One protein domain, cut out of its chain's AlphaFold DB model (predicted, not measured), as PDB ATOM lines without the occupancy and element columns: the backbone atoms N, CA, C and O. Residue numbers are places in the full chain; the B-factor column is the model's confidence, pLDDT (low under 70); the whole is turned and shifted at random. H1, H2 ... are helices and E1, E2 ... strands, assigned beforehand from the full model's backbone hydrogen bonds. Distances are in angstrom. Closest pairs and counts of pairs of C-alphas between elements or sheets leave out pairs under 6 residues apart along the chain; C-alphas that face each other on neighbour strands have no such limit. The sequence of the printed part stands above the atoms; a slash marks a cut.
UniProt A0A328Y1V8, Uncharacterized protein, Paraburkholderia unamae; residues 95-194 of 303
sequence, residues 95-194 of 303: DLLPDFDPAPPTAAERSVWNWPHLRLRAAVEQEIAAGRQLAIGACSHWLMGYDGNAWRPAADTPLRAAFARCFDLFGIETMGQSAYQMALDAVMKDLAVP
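Overview. This is residues 95 to 194 of the 303 residues of an uncharacterized protein of Paraburkholderia unamae (UniProt A0A328Y1V8). Two helices, H2 and H3, run side by side in opposite ways along the longest axis, and H4 crosses beside them, packing on H2. A small, twisted sheet of three strands makes one end of this elongated body; the short helix H1 is at the other end, reached by an unnamed stretch, residues 95 to 106. The printed part has 100 residues, with four named helices and three named strands in the order H1 H2 E1 E2 E3 H3 H4; the sheet's order is E1 E2 E3, all antiparallel, and the class is mixed, helices and strands. The whole is compact, with a radius of gyration of the C-alphas of 13.6 A, and spans 42 by 27 by 22 A.

Arrangement. Start at H1, residues 107 to 110, which is close to but not clearly touching H2, residues 115 to 129; their closest C-alphas, Glu 109 and Trp 115, are 5.7 A apart. Next come E1, residues 134 to 137, E2, residues 143 to 146, and E3, residues 151 to 155, a meander, each strand the antiparallel neighbour of the one before. In the hairpin E1 and E2, look for N 135 and O 144 within hydrogen-bond range at 2.9 A; in the hairpin E2 and E3, for N 145 and O 152 at 2.9 A. Go on to H3, residues 157 to 168, which touches H2 at a shallow tilt of 17 degrees, opposite ways, the closest C-alphas being Pro 116 and Phe 163, 5.8 A apart. Last comes H4, residues 177 to 190, whose residues 183 to 188 alone touch H2, with residues 117 to 121 alone, at a steep tilt of 56 degrees; the closest C-alphas, Arg 121 and Val 187, are 5.7 A apart. H4 only grazes the sheet, with its residues 181 to 189. In H2 and H4 every O i to N i+4 pair is within hydrogen-bond range, in H3 7 of 8, and H1 is too short for such a pair.

Along the chain. Find C-alpha 107 at (104.832, 127.317, 137.472), where H1 begins. From C-alpha 115 at (99.582, 117.731, 139.138), H2 runs 20.7 A to C-alpha 129. E3 is 12.4 A long from C-alpha 151 to 155, and H3 16.7 A from 157 to 168. H4 runs 20.2 A from C-alpha 177 to C-alpha 190 at (91.073, 108.410, 146.683).

Size, cuts and confidence. The two C-alphas farthest apart, Asn 149 and Gly 171, are 42.9 A apart. The printed part has no cut, and no link is long. Mean pLDDT of the printed part is 70.0; look for low values in residues 95 to 105, 108 to 116 and 164 to 179, among them.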
ATOM      1  N   ASP A  95      77.031 115.717 130.353       65.38
ATOM      2  CA  ASP A  95      78.234 116.528 130.529       65.38
ATOM      3  C   ASP A  95      78.355 116.945 131.994       65.38
ATOM      4  O   ASP A  95      77.542 117.705 132.539       65.38
ATOM      5  N   LEU A  96      79.372 116.392 132.652       60.75
ATOM      6  CA  LEU A  96      79.669 116.738 134.031       60.75
ATOM      7  C   LEU A  96      80.187 118.161 134.138       60.75
ATOM      8  O   LEU A  96      79.957 118.814 135.150       60.75
ATOM      9  N   LEU A  97      80.878 118.641 133.110       64.75
ATOM     10  CA  LEU A  97      81.713 119.825 133.191       64.75
ATOM     11  C   LEU A  97      81.558 120.701 131.939       64.75
ATOM     12  O   LEU A  97      82.561 121.036 131.304       64.75
ATOM     13  N   PRO A  98      80.324 121.131 131.609       61.38
ATOM     14  CA  PRO A  98      80.041 121.858 130.371       61.38
ATOM     15  C   PRO A  98      80.806 123.185 130.253       61.38
ATOM     16  O   PRO A  98      81.090 123.632 129.145       61.38
ATOM     17  N   ASP A  99      81.194 123.778 131.386       59.03
ATOM     18  CA  ASP A  99      81.903 125.063 131.456       59.03
ATOM     19  C   ASP A  99      83.375 124.929 131.897       59.03
ATOM     20  O   ASP A  99      84.047 125.925 132.177       59.03
ATOM     21  N   PHE A 100      83.902 123.706 132.002       64.75
ATOM     22  CA  PHE A 100      85.277 123.496 132.449       64.75
ATOM     23  C   PHE A 100      86.273 123.735 131.315       64.75
ATOM     24  O   PHE A 100      86.542 122.856 130.498       64.75
ATOM     25  N   ASP A 101      86.889 124.915 131.312       62.50
ATOM     26  CA  ASP A 101      88.097 125.177 130.532       62.50
ATOM     27  C   ASP A 101      89.321 125.236 131.460       62.50
ATOM     28  O   ASP A 101      89.510 126.211 132.196       62.50
ATOM     29  N   PRO A 102      90.171 124.197 131.489       61.53
ATOM     30  CA  PRO A 102      91.321 124.194 132.371       61.53
ATOM     31  C   PRO A 102      92.353 125.198 131.850       61.53
ATOM     32  O   PRO A 102      92.982 124.992 130.805       61.53
ATOM     33  N   ALA A 103      92.571 126.259 132.631       63.03
ATOM     34  CA  ALA A 103      93.656 127.214 132.427       63.03
ATOM     35  C   ALA A 103      95.019 126.493 132.318       63.03
ATOM     36  O   ALA A 103      95.187 125.412 132.889       63.03
ATOM     37  N   PRO A 104      96.038 127.063 131.652       65.56
ATOM     38  CA  PRO A 104      97.382 126.484 131.643       65.56
ATOM     39  C   PRO A 104      97.918 126.240 133.069       65.56
ATOM     40  O   PRO A 104      97.569 126.985 133.990       65.56
ATOM     41  N   PRO A 105      98.780 125.232 133.294       64.56
ATOM     42  CA  PRO A 105      99.369 125.019 134.607       64.56
ATOM     43  C   PRO A 105     100.259 126.179 135.030       64.56
ATOM     44  O   PRO A 105     101.085 126.702 134.269       64.56
ATOM     45  N   THR A 106     100.138 126.545 136.297       70.81
ATOM     46  CA  THR A 106     101.043 127.480 136.956       70.81
ATOM     47  C   THR A 106     102.467 126.912 137.000       70.81
ATOM     48  O   THR A 106     102.717 125.728 136.757       70.81
ATOM     49  N   ALA A 107     103.452 127.768 137.279       71.00
ATOM     50  CA  ALA A 107     104.832 127.317 137.472       71.00
ATOM     51  C   ALA A 107     104.964 126.365 138.678       71.00
ATOM     52  O   ALA A 107     105.753 125.427 138.632       71.00
ATOM     53  N   ALA A 108     104.152 126.572 139.720       69.69
ATOM     54  CA  ALA A 108     104.120 125.719 140.903       69.69
ATOM     55  C   ALA A 108     103.590 124.314 140.577       69.69
ATOM     56  O   ALA A 108     104.213 123.324 140.947       69.69
ATOM     57  N   GLU A 109     102.500 124.204 139.814       65.38
ATOM     58  CA  GLU A 109     101.939 122.900 139.424       65.38
ATOM     59  C   GLU A 109     102.901 122.097 138.548       65.38
ATOM     60  O   GLU A 109     103.073 120.902 138.758       65.38
ATOM     61  N   ARG A 110     103.624 122.762 137.638       68.88
ATOM     62  CA  ARG A 110     104.650 122.117 136.800       68.88
ATOM     63  C   ARG A 110     105.791 121.474 137.593       68.88
ATOM     64  O   ARG A 110     106.454 120.592 137.062       68.88
ATOM     65  N   SER A 111     106.022 121.894 138.838       65.75
ATOM     66  CA  SER A 111     107.051 121.303 139.706       65.75
ATOM     67  C   SER A 111     106.609 120.008 140.403       65.75
ATOM     68  O   SER A 111     107.440 119.308 140.979       65.75
ATOM     69  N   VAL A 112     105.318 119.661 140.335       65.62
ATOM     70  CA  VAL A 112     104.733 118.494 141.008       65.62
ATOM     71  C   VAL A 112     104.422 117.414 139.979       65.62
ATOM     72  O   VAL A 112     103.512 117.570 139.182       65.62
ATOM     73  N   TRP A 113     105.116 116.279 140.007       60.25
ATOM     74  CA  TRP A 113     104.993 115.242 138.967       60.25
ATOM     75  C   TRP A 113     103.563 114.693 138.744       60.25
ATOM     76  O   TRP A 113     103.267 114.209 137.655       60.25
ATOM     77  N   ASN A 114     102.664 114.786 139.735       68.56
ATOM     78  CA  ASN A 114     101.288 114.279 139.662       68.56
ATOM     79  C   ASN A 114     100.201 115.365 139.523       68.56
ATOM     80  O   ASN A 114      99.018 115.042 139.642       68.56
ATOM     81  N   TRP A 115     100.553 116.628 139.246       67.06
ATOM     82  CA  TRP A 115      99.582 117.731 139.138       67.06
ATOM     83  C   TRP A 115      98.366 117.475 138.213       67.06
ATOM     84  O   TRP A 115      97.286 117.983 138.531       67.06
ATOM     85  N   PRO A 116      98.446 116.651 137.142       66.25
ATOM     86  CA  PRO A 116      97.274 116.317 136.326       66.25
ATOM     87  C   PRO A 116      96.210 115.538 137.106       66.25
ATOM     88  O   PRO A 116      95.017 115.769 136.924       66.25
ATOM     89  N   HIS A 117      96.636 114.664 138.026       74.50
ATOM     90  CA  HIS A 117      95.736 113.928 138.918       74.50
ATOM     91  C   HIS A 117      95.078 114.875 139.920       74.50
ATOM     92  O   HIS A 117      93.892 114.743 140.196       74.50
ATOM     93  N   LEU A 118      95.822 115.863 140.429       74.75
ATOM     94  CA  LEU A 118      95.293 116.849 141.378       74.75
ATOM     95  C   LEU A 118      94.188 117.712 140.758       74.75
ATOM     96  O   LEU A 118      93.202 118.012 141.423       74.75
ATOM     97  N   ARG A 119      94.314 118.082 139.479       74.00
ATOM     98  CA  ARG A 119      93.271 118.845 138.776       74.00
ATOM     99  C   ARG A 119      92.062 118.005 138.403       74.00
ATOM    100  O   ARG A 119      90.941 118.476 138.560       74.00
ATOM    101  N   LEU A 120      92.288 116.773 137.943       75.25
ATOM    102  CA  LEU A 120      91.211 115.808 137.720       75.25
ATOM    103  C   LEU A 120      90.416 115.596 139.015       75.25
ATOM    104  O   LEU A 120      89.195 115.695 139.016       75.25
ATOM    105  N   ARG A 121      91.125 115.410 140.131       80.75
ATOM    106  CA  ARG A 121      90.544 115.314 141.467       80.75
ATOM    107  C   ARG A 121      89.726 116.546 141.837       80.75
ATOM    108  O   ARG A 121      88.568 116.385 142.195       80.75
ATOM    109  N   ALA A 122      90.288 117.747 141.712       79.25
ATOM    110  CA  ALA A 122      89.591 118.983 142.067       79.25
ATOM    111  C   ALA A 122      88.293 119.180 141.262       79.25
ATOM    112  O   ALA A 122      87.282 119.605 141.814       79.25
ATOM    113  N   ALA A 123      88.304 118.835 139.972       77.00
ATOM    114  CA  ALA A 123      87.120 118.924 139.125       77.00
ATOM    115  C   ALA A 123      86.031 117.918 139.543       77.00
ATOM    116  O   ALA A 123      84.862 118.280 139.632       77.00
ATOM    117  N   VAL A 124      86.402 116.678 139.876       80.00
ATOM    118  CA  VAL A 124      85.448 115.687 140.407       80.00
ATOM    119  C   VAL A 124      84.920 116.103 141.785       80.00
ATOM    120  O   VAL A 124      83.722 116.003 142.041       80.00
ATOM    121  N   GLU A 125      85.787 116.602 142.670       84.56
ATOM    122  CA  GLU A 125      85.403 117.117 143.992       84.56
ATOM    123  C   GLU A 125      84.390 118.263 143.879       84.56
ATOM    124  O   GLU A 125      83.441 118.314 144.663       84.56
ATOM    125  N   GLN A 126      84.545 119.147 142.891       81.56
ATOM    126  CA  GLN A 126      83.591 120.223 142.623       81.56
ATOM    127  C   GLN A 126      82.206 119.682 142.246       81.56
ATOM    128  O   GLN A 126      81.205 120.167 142.774       81.56
ATOM    129  N   GLU A 127      82.132 118.659 141.395       81.31
ATOM    130  CA  GLU A 127      80.851 118.058 141.004       81.31
ATOM    131  C   GLU A 127      80.171 117.321 142.165       81.31
ATOM    132  O   GLU A 127      78.955 117.431 142.347       81.31
ATOM    133  N   ILE A 128      80.951 116.640 143.010       82.38
ATOM    134  CA  ILE A 128      80.444 116.033 144.250       82.38
ATOM    135  C   ILE A 128      79.913 117.122 145.194       82.38
ATOM    136  O   ILE A 128      78.818 116.987 145.741       82.38
ATOM    137  N   ALA A 129      80.649 118.226 145.361       83.69
ATOM    138  CA  ALA A 129      80.233 119.353 146.197       83.69
ATOM    139  C   ALA A 129      78.976 120.061 145.661       83.69
ATOM    140  O   ALA A 129      78.175 120.567 146.447       83.69
ATOM    141  N   ALA A 130      78.767 120.050 144.341       82.00
ATOM    142  CA  ALA A 130      77.541 120.514 143.694       82.00
ATOM    143  C   ALA A 130      76.350 119.548 143.873       82.00
ATOM    144  O   ALA A 130      75.243 119.840 143.420       82.00
ATOM    145  N   GLY A 131      76.551 118.411 144.546       81.56
ATOM    146  CA  GLY A 131      75.513 117.428 144.847       81.56
ATOM    147  C   GLY A 131      75.268 116.413 143.732       81.56
ATOM    148  O   GLY A 131      74.273 115.686 143.795       81.56
ATOM    149  N   ARG A 132      76.141 116.331 142.717       82.62
ATOM    150  CA  ARG A 132      76.007 115.304 141.677       82.62
ATOM    151  C   ARG A 132      76.358 113.936 142.241       82.62
ATOM    152  O   ARG A 132      77.379 113.760 142.904       82.62
ATOM    153  N   GLN A 133      75.520 112.951 141.940       83.94
ATOM    154  CA  GLN A 133      75.806 111.562 142.280       83.94
ATOM    155  C   GLN A 133      76.646 110.950 141.163       83.94
ATOM    156  O   GLN A 133      76.208 110.872 140.013       83.94
ATOM    157  N   LEU A 134      77.858 110.539 141.526       84.75
ATOM    158  CA  LEU A 134      78.835 109.935 140.631       84.75
ATOM    159  C   LEU A 134      79.123 108.501 141.067       84.75
ATOM    160  O   LEU A 134      79.065 108.189 142.257       84.75
ATOM    161  N   ALA A 135      79.455 107.642 140.110       80.62
ATOM    162  CA  ALA A 135      79.884 106.273 140.368       80.62
ATOM    163  C   ALA A 135      80.872 105.780 139.300       80.62
ATOM    164  O   ALA A 135      80.938 106.335 138.202       80.62
ATOM    165  N   ILE A 136      81.630 104.728 139.612       78.12
ATOM    166  CA  ILE A 136      82.514 104.038 138.659       78.12
ATOM    167  C   ILE A 136      81.829 102.760 138.171       78.12
ATOM    168  O   ILE A 136      81.450 101.922 138.985       78.12
ATOM    169  N   GLY A 137      81.700 102.564 136.860       72.00
ATOM    170  CA  GLY A 137      81.175 101.319 136.292       72.00
ATOM    171  C   GLY A 137      82.083 100.117 136.580       72.00
ATOM    172  O   GLY A 137      83.261 100.134 136.228       72.00
ATOM    173  N   ALA A 138      81.535  99.049 137.169       59.09
ATOM    174  CA  ALA A 138      82.299  97.873 137.612       59.09
ATOM    175  C   ALA A 138      83.042  97.109 136.491       59.09
ATOM    176  O   ALA A 138      84.130  96.572 136.710       59.09
ATOM    177  N   CYS A 139      82.470  97.072 135.285       51.62
ATOM    178  CA  CYS A 139      82.981  96.262 134.170       51.62
ATOM    179  C   CYS A 139      83.885  97.047 133.213       51.62
ATOM    180  O   CYS A 139      84.465  96.482 132.289       51.62
ATOM    181  N   SER A 140      83.927  98.367 133.363       54.12
ATOM    182  CA  SER A 140      84.427  99.242 132.309       54.12
ATOM    183  C   SER A 140      85.191 100.459 132.821       54.12
ATOM    184  O   SER A 140      85.814 101.160 132.025       54.12
ATOM    185  N   HIS A 141      85.206 100.671 134.143       63.16
ATOM    186  CA  HIS A 141      85.858 101.791 134.822       63.16
ATOM    187  C   HIS A 141      85.340 103.168 134.373       63.16
ATOM    188  O   HIS A 141      85.967 104.203 134.584       63.16
ATOM    189  N   TRP A 142      84.171 103.211 133.736       70.06
ATOM    190  CA  TRP A 142      83.618 104.459 133.230       70.06
ATOM    191  C   TRP A 142      83.082 105.316 134.364       70.06
ATOM    192  O   TRP A 142      82.490 104.808 135.317       70.06
ATOM    193  N   LEU A 143      83.247 106.626 134.221       76.44
ATOM    194  CA  LEU A 143      82.575 107.587 135.074       76.44
ATOM    195  C   LEU A 143      81.092 107.630 134.701       76.44
ATOM    196  O   LEU A 143      80.736 107.830 133.539       76.44
ATOM    197  N   MET A 144      80.237 107.430 135.694       77.75
ATOM    198  CA  MET A 144      78.786 107.426 135.560       77.75
ATOM    199  C   MET A 144      78.204 108.564 136.393       77.75
ATOM    200  O   MET A 144      78.630 108.776 137.529       77.75
ATOM    201  N   GLY A 145      77.222 109.274 135.843       79.12
ATOM    202  CA  GLY A 145      76.451 110.299 136.547       79.12
ATOM    203  C   GLY A 145      74.977 109.919 136.647       79.12
ATOM    204  O   GLY A 145      74.442 109.260 135.754       79.12
ATOM    205  N   TYR A 146      74.318 110.340 137.727       76.00
ATOM    206  CA  TYR A 146      72.865 110.245 137.870       76.00
ATOM    207  C   TYR A 146      72.211 111.595 137.555       76.00
ATOM    208  O   TYR A 146      72.499 112.596 138.213       76.00
ATOM    209  N   ASP A 147      71.308 111.619 136.575       70.00
ATOM    210  CA  ASP A 147      70.597 112.836 136.142       70.00
ATOM    211  C   ASP A 147      69.307 113.118 136.944       70.00
ATOM    212  O   ASP A 147      68.574 114.061 136.650       70.00
ATOM    213  N   GLY A 148      69.017 112.297 137.959       70.69
ATOM    214  CA  GLY A 148      67.759 112.319 138.709       70.69
ATOM    215  C   GLY A 148      66.760 111.244 138.271       70.69
ATOM    216  O   GLY A 148      65.866 110.904 139.049       70.69
ATOM    217  N   ASN A 149      66.934 110.666 137.079       69.12
ATOM    218  CA  ASN A 149      66.071 109.637 136.499       69.12
ATOM    219  C   ASN A 149      66.822 108.343 136.141       69.12
ATOM    220  O   ASN A 149      66.285 107.253 136.330       69.12
ATOM    221  N   ALA A 150      68.044 108.437 135.616       70.12
ATOM    222  CA  ALA A 150      68.835 107.293 135.180       70.12
ATOM    223  C   ALA A 150      70.338 107.503 135.407       70.12
ATOM    224  O   ALA A 150      70.848 108.624 135.413       70.12
ATOM    225  N   TRP A 151      71.054 106.387 135.561       72.69
ATOM    226  CA  TRP A 151      72.513 106.365 135.503       72.69
ATOM    227  C   TRP A 151      72.965 106.373 134.050       72.69
ATOM    228  O   TRP A 151      72.544 105.519 133.266       72.69
ATOM    229  N   ARG A 152      73.833 107.317 133.695       71.88
ATOM    230  CA  ARG A 152      74.331 107.501 132.329       71.88
ATOM    231  C   ARG A 152      75.850 107.639 132.319       71.88
ATOM    232  O   ARG A 152      76.412 108.116 133.308       71.88
ATOM    233  N   PRO A 153      76.521 107.247 131.222       73.44
ATOM    234  CA  PRO A 153      77.911 107.616 131.015       73.44
ATOM    235  C   PRO A 153      78.068 109.131 131.129       73.44
ATOM    236  O   PRO A 153      77.296 109.900 130.548       73.44
ATOM    237  N   ALA A 154      79.056 109.555 131.907       71.50
ATOM    238  CA  ALA A 154      79.431 110.950 131.968       71.50
ATOM    239  C   ALA A 154      80.231 111.326 130.718       71.50
ATOM    240  O   ALA A 154      81.222 110.669 130.387       71.50
ATOM    241  N   ALA A 155      79.849 112.418 130.063       70.88
ATOM    242  CA  ALA A 155      80.726 113.077 129.113       70.88
ATOM    243  C   ALA A 155      81.819 113.814 129.905       70.88
ATOM    244  O   ALA A 155      81.559 114.747 130.660       70.88
ATOM    245  N   ASP A 156      83.056 113.349 129.746       69.00
ATOM    246  CA  ASP A 156      84.254 113.831 130.441       69.00
ATOM    247  C   ASP A 156      85.286 114.412 129.457       69.00
ATOM    248  O   ASP A 156      86.475 114.529 129.757       69.00
ATOM    249  N   THR A 157      84.839 114.804 128.260       70.25
ATOM    250  CA  THR A 157      85.690 115.376 127.203       70.25
ATOM    251  C   THR A 157      86.558 116.541 127.702       70.25
ATOM    252  O   THR A 157      87.762 116.532 127.421       70.25
ATOM    253  N   PRO A 158      86.031 117.509 128.483       65.38
ATOM    254  CA  PRO A 158      86.849 118.584 129.042       65.38
ATOM    255  C   PRO A 158      87.943 118.075 129.995       65.38
ATOM    256  O   PRO A 158      89.075 118.559 129.944       65.38
ATOM    257  N   LEU A 159      87.653 117.046 130.801       70.56
ATOM    258  CA  LEU A 159      88.627 116.404 131.695       70.56
ATOM    259  C   LEU A 159      89.719 115.678 130.918       70.56
ATOM    260  O   LEU A 159      90.901 115.839 131.217       70.56
ATOM    261  N   ARG A 160      89.346 114.922 129.883       72.00
ATOM    262  CA  ARG A 160      90.302 114.254 128.987       72.00
ATOM    263  C   ARG A 160      91.210 115.257 128.301       72.00
ATOM    264  O   ARG A 160      92.420 115.048 128.255       72.00
ATOM    265  N   ALA A 161      90.647 116.356 127.805       67.38
ATOM    266  CA  ALA A 161      91.408 117.429 127.179       67.38
ATOM    267  C   ALA A 161      92.362 118.101 128.179       67.38
ATOM    268  O   ALA A 161      93.522 118.347 127.843       67.38
ATOM    269  N   ALA A 162      91.913 118.343 129.415       66.06
ATOM    270  CA  ALA A 162      92.749 118.838 130.508       66.06
ATOM    271  C   ALA A 162      93.937 117.917 130.763       66.06
ATOM    272  O   ALA A 162      95.084 118.357 130.798       66.06
ATOM    273  N   PHE A 163      93.644 116.627 130.911       71.50
ATOM    274  CA  PHE A 163      94.623 115.605 131.224       71.50
ATOM    275  C   PHE A 163      95.634 115.452 130.081       71.50
ATOM    276  O   PHE A 163      96.835 115.473 130.329       71.50
ATOM    277  N   ALA A 164      95.178 115.415 128.824       69.12
ATOM    278  CA  ALA A 164      96.032 115.346 127.635       69.12
ATOM    279  C   ALA A 164      97.006 116.531 127.529       69.12
ATOM    280  O   ALA A 164      98.208 116.311 127.368       69.12
ATOM    281  N   ARG A 165      96.526 117.770 127.734       63.94
ATOM    282  CA  ARG A 165      97.375 118.981 127.724       63.94
ATOM    283  C   ARG A 165      98.518 118.923 128.739       63.94
ATOM    284  O   ARG A 165      99.538 119.584 128.562       63.94
ATOM    285  N   CYS A 166      98.367 118.140 129.803       61.62
ATOM    286  CA  CYS A 166      99.423 117.963 130.786       61.62
ATOM    287  C   CYS A 166     100.621 117.176 130.248       61.62
ATOM    288  O   CYS A 166     101.747 117.461 130.640       61.62
ATOM    289  N   PHE A 167     100.395 116.194 129.374       62.38
ATOM    290  CA  PHE A 167     101.445 115.301 128.872       62.38
ATOM    291  C   PHE A 167     102.196 115.900 127.686       62.38
ATOM    292  O   PHE A 167     103.407 115.691 127.575       62.38
ATOM    293  N   ASP A 168     101.526 116.748 126.904       59.91
ATOM    294  CA  ASP A 168     102.172 117.582 125.885       59.91
ATOM    295  C   ASP A 168     103.289 118.452 126.498       59.91
ATOM    296  O   ASP A 168     104.345 118.636 125.895       59.91
ATOM    297  N   LEU A 169     103.113 118.928 127.738       56.97
ATOM    298  CA  LEU A 169     104.124 119.717 128.460       56.97
ATOM    299  C   LEU A 169     105.357 118.912 128.884       56.97
ATOM    300  O   LEU A 169     106.412 119.502 129.114       56.97
ATOM    301  N   PHE A 170     105.239 117.587 128.982       59.03
ATOM    302  CA  PHE A 170     106.352 116.687 129.287       59.03
ATOM    303  C   PHE A 170     106.990 116.088 128.023       59.03
ATOM    304  O   PHE A 170     107.909 115.280 128.135       59.03
ATOM    305  N   GLY A 171     106.529 116.476 126.824       54.12
ATOM    306  CA  GLY A 171     107.036 115.952 125.552       54.12
ATOM    307  C   GLY A 171     106.708 114.474 125.320       54.12
ATOM    308  O   GLY A 171     107.396 113.810 124.547       54.12
ATOM    309  N   ILE A 172     105.690 113.943 126.004       54.81
ATOM    310  CA  ILE A 172     105.238 112.560 125.837       54.81
ATOM    311  C   ILE A 172     104.190 112.557 124.722       54.81
ATOM    312  O   ILE A 172     103.068 113.020 124.921       54.81
ATOM    313  N   GLU A 173     104.563 112.059 123.541       48.03
ATOM    314  CA  GLU A 173     103.659 111.972 122.392       48.03
ATOM    315  C   GLU A 173     102.487 111.033 122.700       48.03
ATOM    316  O   GLU A 173     102.646 109.820 122.825       48.03
ATOM    317  N   THR A 174     101.288 111.612 122.769       50.03
ATOM    318  CA  THR A 174      99.983 110.944 122.881       50.03
ATOM    319  C   THR A 174      99.792 110.046 124.104       50.03
ATOM    320  O   THR A 174     100.224 108.898 124.166       50.03
ATOM    321  N   MET A 175      98.985 110.525 125.050       54.62
ATOM    322  CA  MET A 175      98.372 109.627 126.017       54.62
ATOM    323  C   MET A 175      97.325 108.743 125.347       54.62
ATOM    324  O   MET A 175      96.349 109.229 124.774       54.62
ATOM    325  N   GLY A 176      97.499 107.431 125.480       58.91
ATOM    326  CA  GLY A 176      96.433 106.480 125.205       58.91
ATOM    327  C   GLY A 176      95.324 106.563 126.259       58.91
ATOM    328  O   GLY A 176      95.572 106.913 127.414       58.91
ATOM    329  N   GLN A 177      94.113 106.161 125.869       64.75
ATOM    330  CA  GLN A 177      92.931 106.005 126.733       64.75
ATOM    331  C   GLN A 177      93.250 105.333 128.081       64.75
ATOM    332  O   GLN A 177      92.704 105.717 129.111       64.75
ATOM    333  N   SER A 178      94.157 104.355 128.077       65.25
ATOM    334  CA  SER A 178      94.568 103.604 129.263       65.25
ATOM    335  C   SER A 178      95.219 104.474 130.340       65.25
ATOM    336  O   SER A 178      94.943 104.275 131.515       65.25
ATOM    337  N   ALA A 179      96.041 105.461 129.968       68.19
ATOM    338  CA  ALA A 179      96.712 106.325 130.940       68.19
ATOM    339  C   ALA A 179      95.723 107.273 131.636       68.19
ATOM    340  O   ALA A 179      95.792 107.456 132.849       68.19
ATOM    341  N   TYR A 180      94.761 107.816 130.881       73.44
ATOM    342  CA  TYR A 180      93.648 108.578 131.451       73.44
ATOM    343  C   TYR A 180      92.798 107.711 132.382       73.44
ATOM    344  O   TYR A 180      92.488 108.132 133.492       73.44
ATOM    345  N   GLN A 181      92.472 106.487 131.963       73.31
ATOM    346  CA  GLN A 181      91.665 105.580 132.774       73.31
ATOM    347  C   GLN A 181      92.358 105.208 134.088       73.31
ATOM    348  O   GLN A 181      91.734 105.243 135.139       73.31
ATOM    349  N   MET A 182      93.664 104.929 134.056       72.56
ATOM    350  CA  MET A 182      94.442 104.654 135.267       72.56
ATOM    351  C   MET A 182      94.458 105.846 136.232       72.56
ATOM    352  O   MET A 182      94.361 105.662 137.444       72.56
ATOM    353  N   ALA A 183      94.575 107.067 135.707       74.62
ATOM    354  CA  ALA A 183      94.555 108.274 136.525       74.62
ATOM    355  C   ALA A 183      93.175 108.545 137.128       74.62
ATOM    356  O   ALA A 183      93.078 108.901 138.303       74.62
ATOM    357  N   LEU A 184      92.116 108.345 136.340       76.00
ATOM    358  CA  LEU A 184      90.737 108.447 136.798       76.00
ATOM    359  C   LEU A 184      90.456 107.420 137.895       76.00
ATOM    360  O   LEU A 184      89.968 107.790 138.957       76.00
ATOM    361  N   ASP A 185      90.858 106.166 137.703       74.00
ATOM    362  CA  ASP A 185      90.720 105.116 138.711       74.00
ATOM    363  C   ASP A 185      91.429 105.482 140.018       74.00
ATOM    364  O   ASP A 185      90.849 105.340 141.093       74.00
ATOM    365  N   ALA A 186      92.663 105.990 139.942       75.81
ATOM    366  CA  ALA A 186      93.410 106.421 141.122       75.81
ATOM    367  C   ALA A 186      92.698 107.566 141.866       75.81
ATOM    368  O   ALA A 186      92.485 107.481 143.075       75.81
ATOM    369  N   VAL A 187      92.261 108.601 141.142       77.75
ATOM    370  CA  VAL A 187      91.544 109.751 141.718       77.75
ATOM    371  C   VAL A 187      90.232 109.320 142.368       77.75
ATOM    372  O   VAL A 187      89.939 109.703 143.498       77.75
ATOM    373  N   MET A 188      89.438 108.509 141.677       77.75
ATOM    374  CA  MET A 188      88.121 108.100 142.163       77.75
ATOM    375  C   MET A 188      88.229 107.155 143.366       77.75
ATOM    376  O   MET A 188      87.412 107.236 144.288       77.75
ATOM    377  N   LYS A 189      89.273 106.310 143.409       72.38
ATOM    378  CA  LYS A 189      89.620 105.526 144.601       72.38
ATOM    379  C   LYS A 189      89.956 106.434 145.783       72.38
ATOM    380  O   LYS A 189      89.469 106.182 146.883       72.38
ATOM    381  N   ASP A 190      90.738 107.486 145.591       77.25
ATOM    382  CA  ASP A 190      91.073 108.410 146.683       77.25
ATOM    383  C   ASP A 190      89.843 109.169 147.204       77.25
ATOM    384  O   ASP A 190      89.721 109.404 148.406       77.25
ATOM    385  N   LEU A 191      88.903 109.500 146.316       79.31
ATOM    386  CA  LEU A 191      87.658 110.203 146.644       79.31
ATOM    387  C   LEU A 191      86.553 109.309 147.223       79.31
ATOM    388  O   LEU A 191      85.487 109.812 147.571       79.31
ATOM    389  N   ALA A 192      86.795 107.999 147.350       76.62
ATOM    390  CA  ALA A 192      85.829 107.025 147.863       76.62
ATOM    391  C   ALA A 192      84.483 107.012 147.106       76.62
ATOM    392  O   ALA A 192      83.440 106.721 147.696       76.62
ATOM    393  N   VAL A 193      84.504 107.302 145.801       81.62
ATOM    394  CA  VAL A 193      83.291 107.307 144.975       81.62
ATOM    395  C   VAL A 193      82.726 105.878 144.850       81.62
ATOM    396  O   VAL A 193      83.513 104.936 144.709       81.62
ATOM    397  N   PRO A 194      81.391 105.680 144.908       80.00
ATOM    398  CA  PRO A 194      80.784 104.351 144.835       80.00
ATOM    399  C   PRO A 194      81.044 103.616 143.515       80.00
ATOM    400  O   PRO A 194      81.193 104.226 142.454       80.00
TER     401      PRO A 194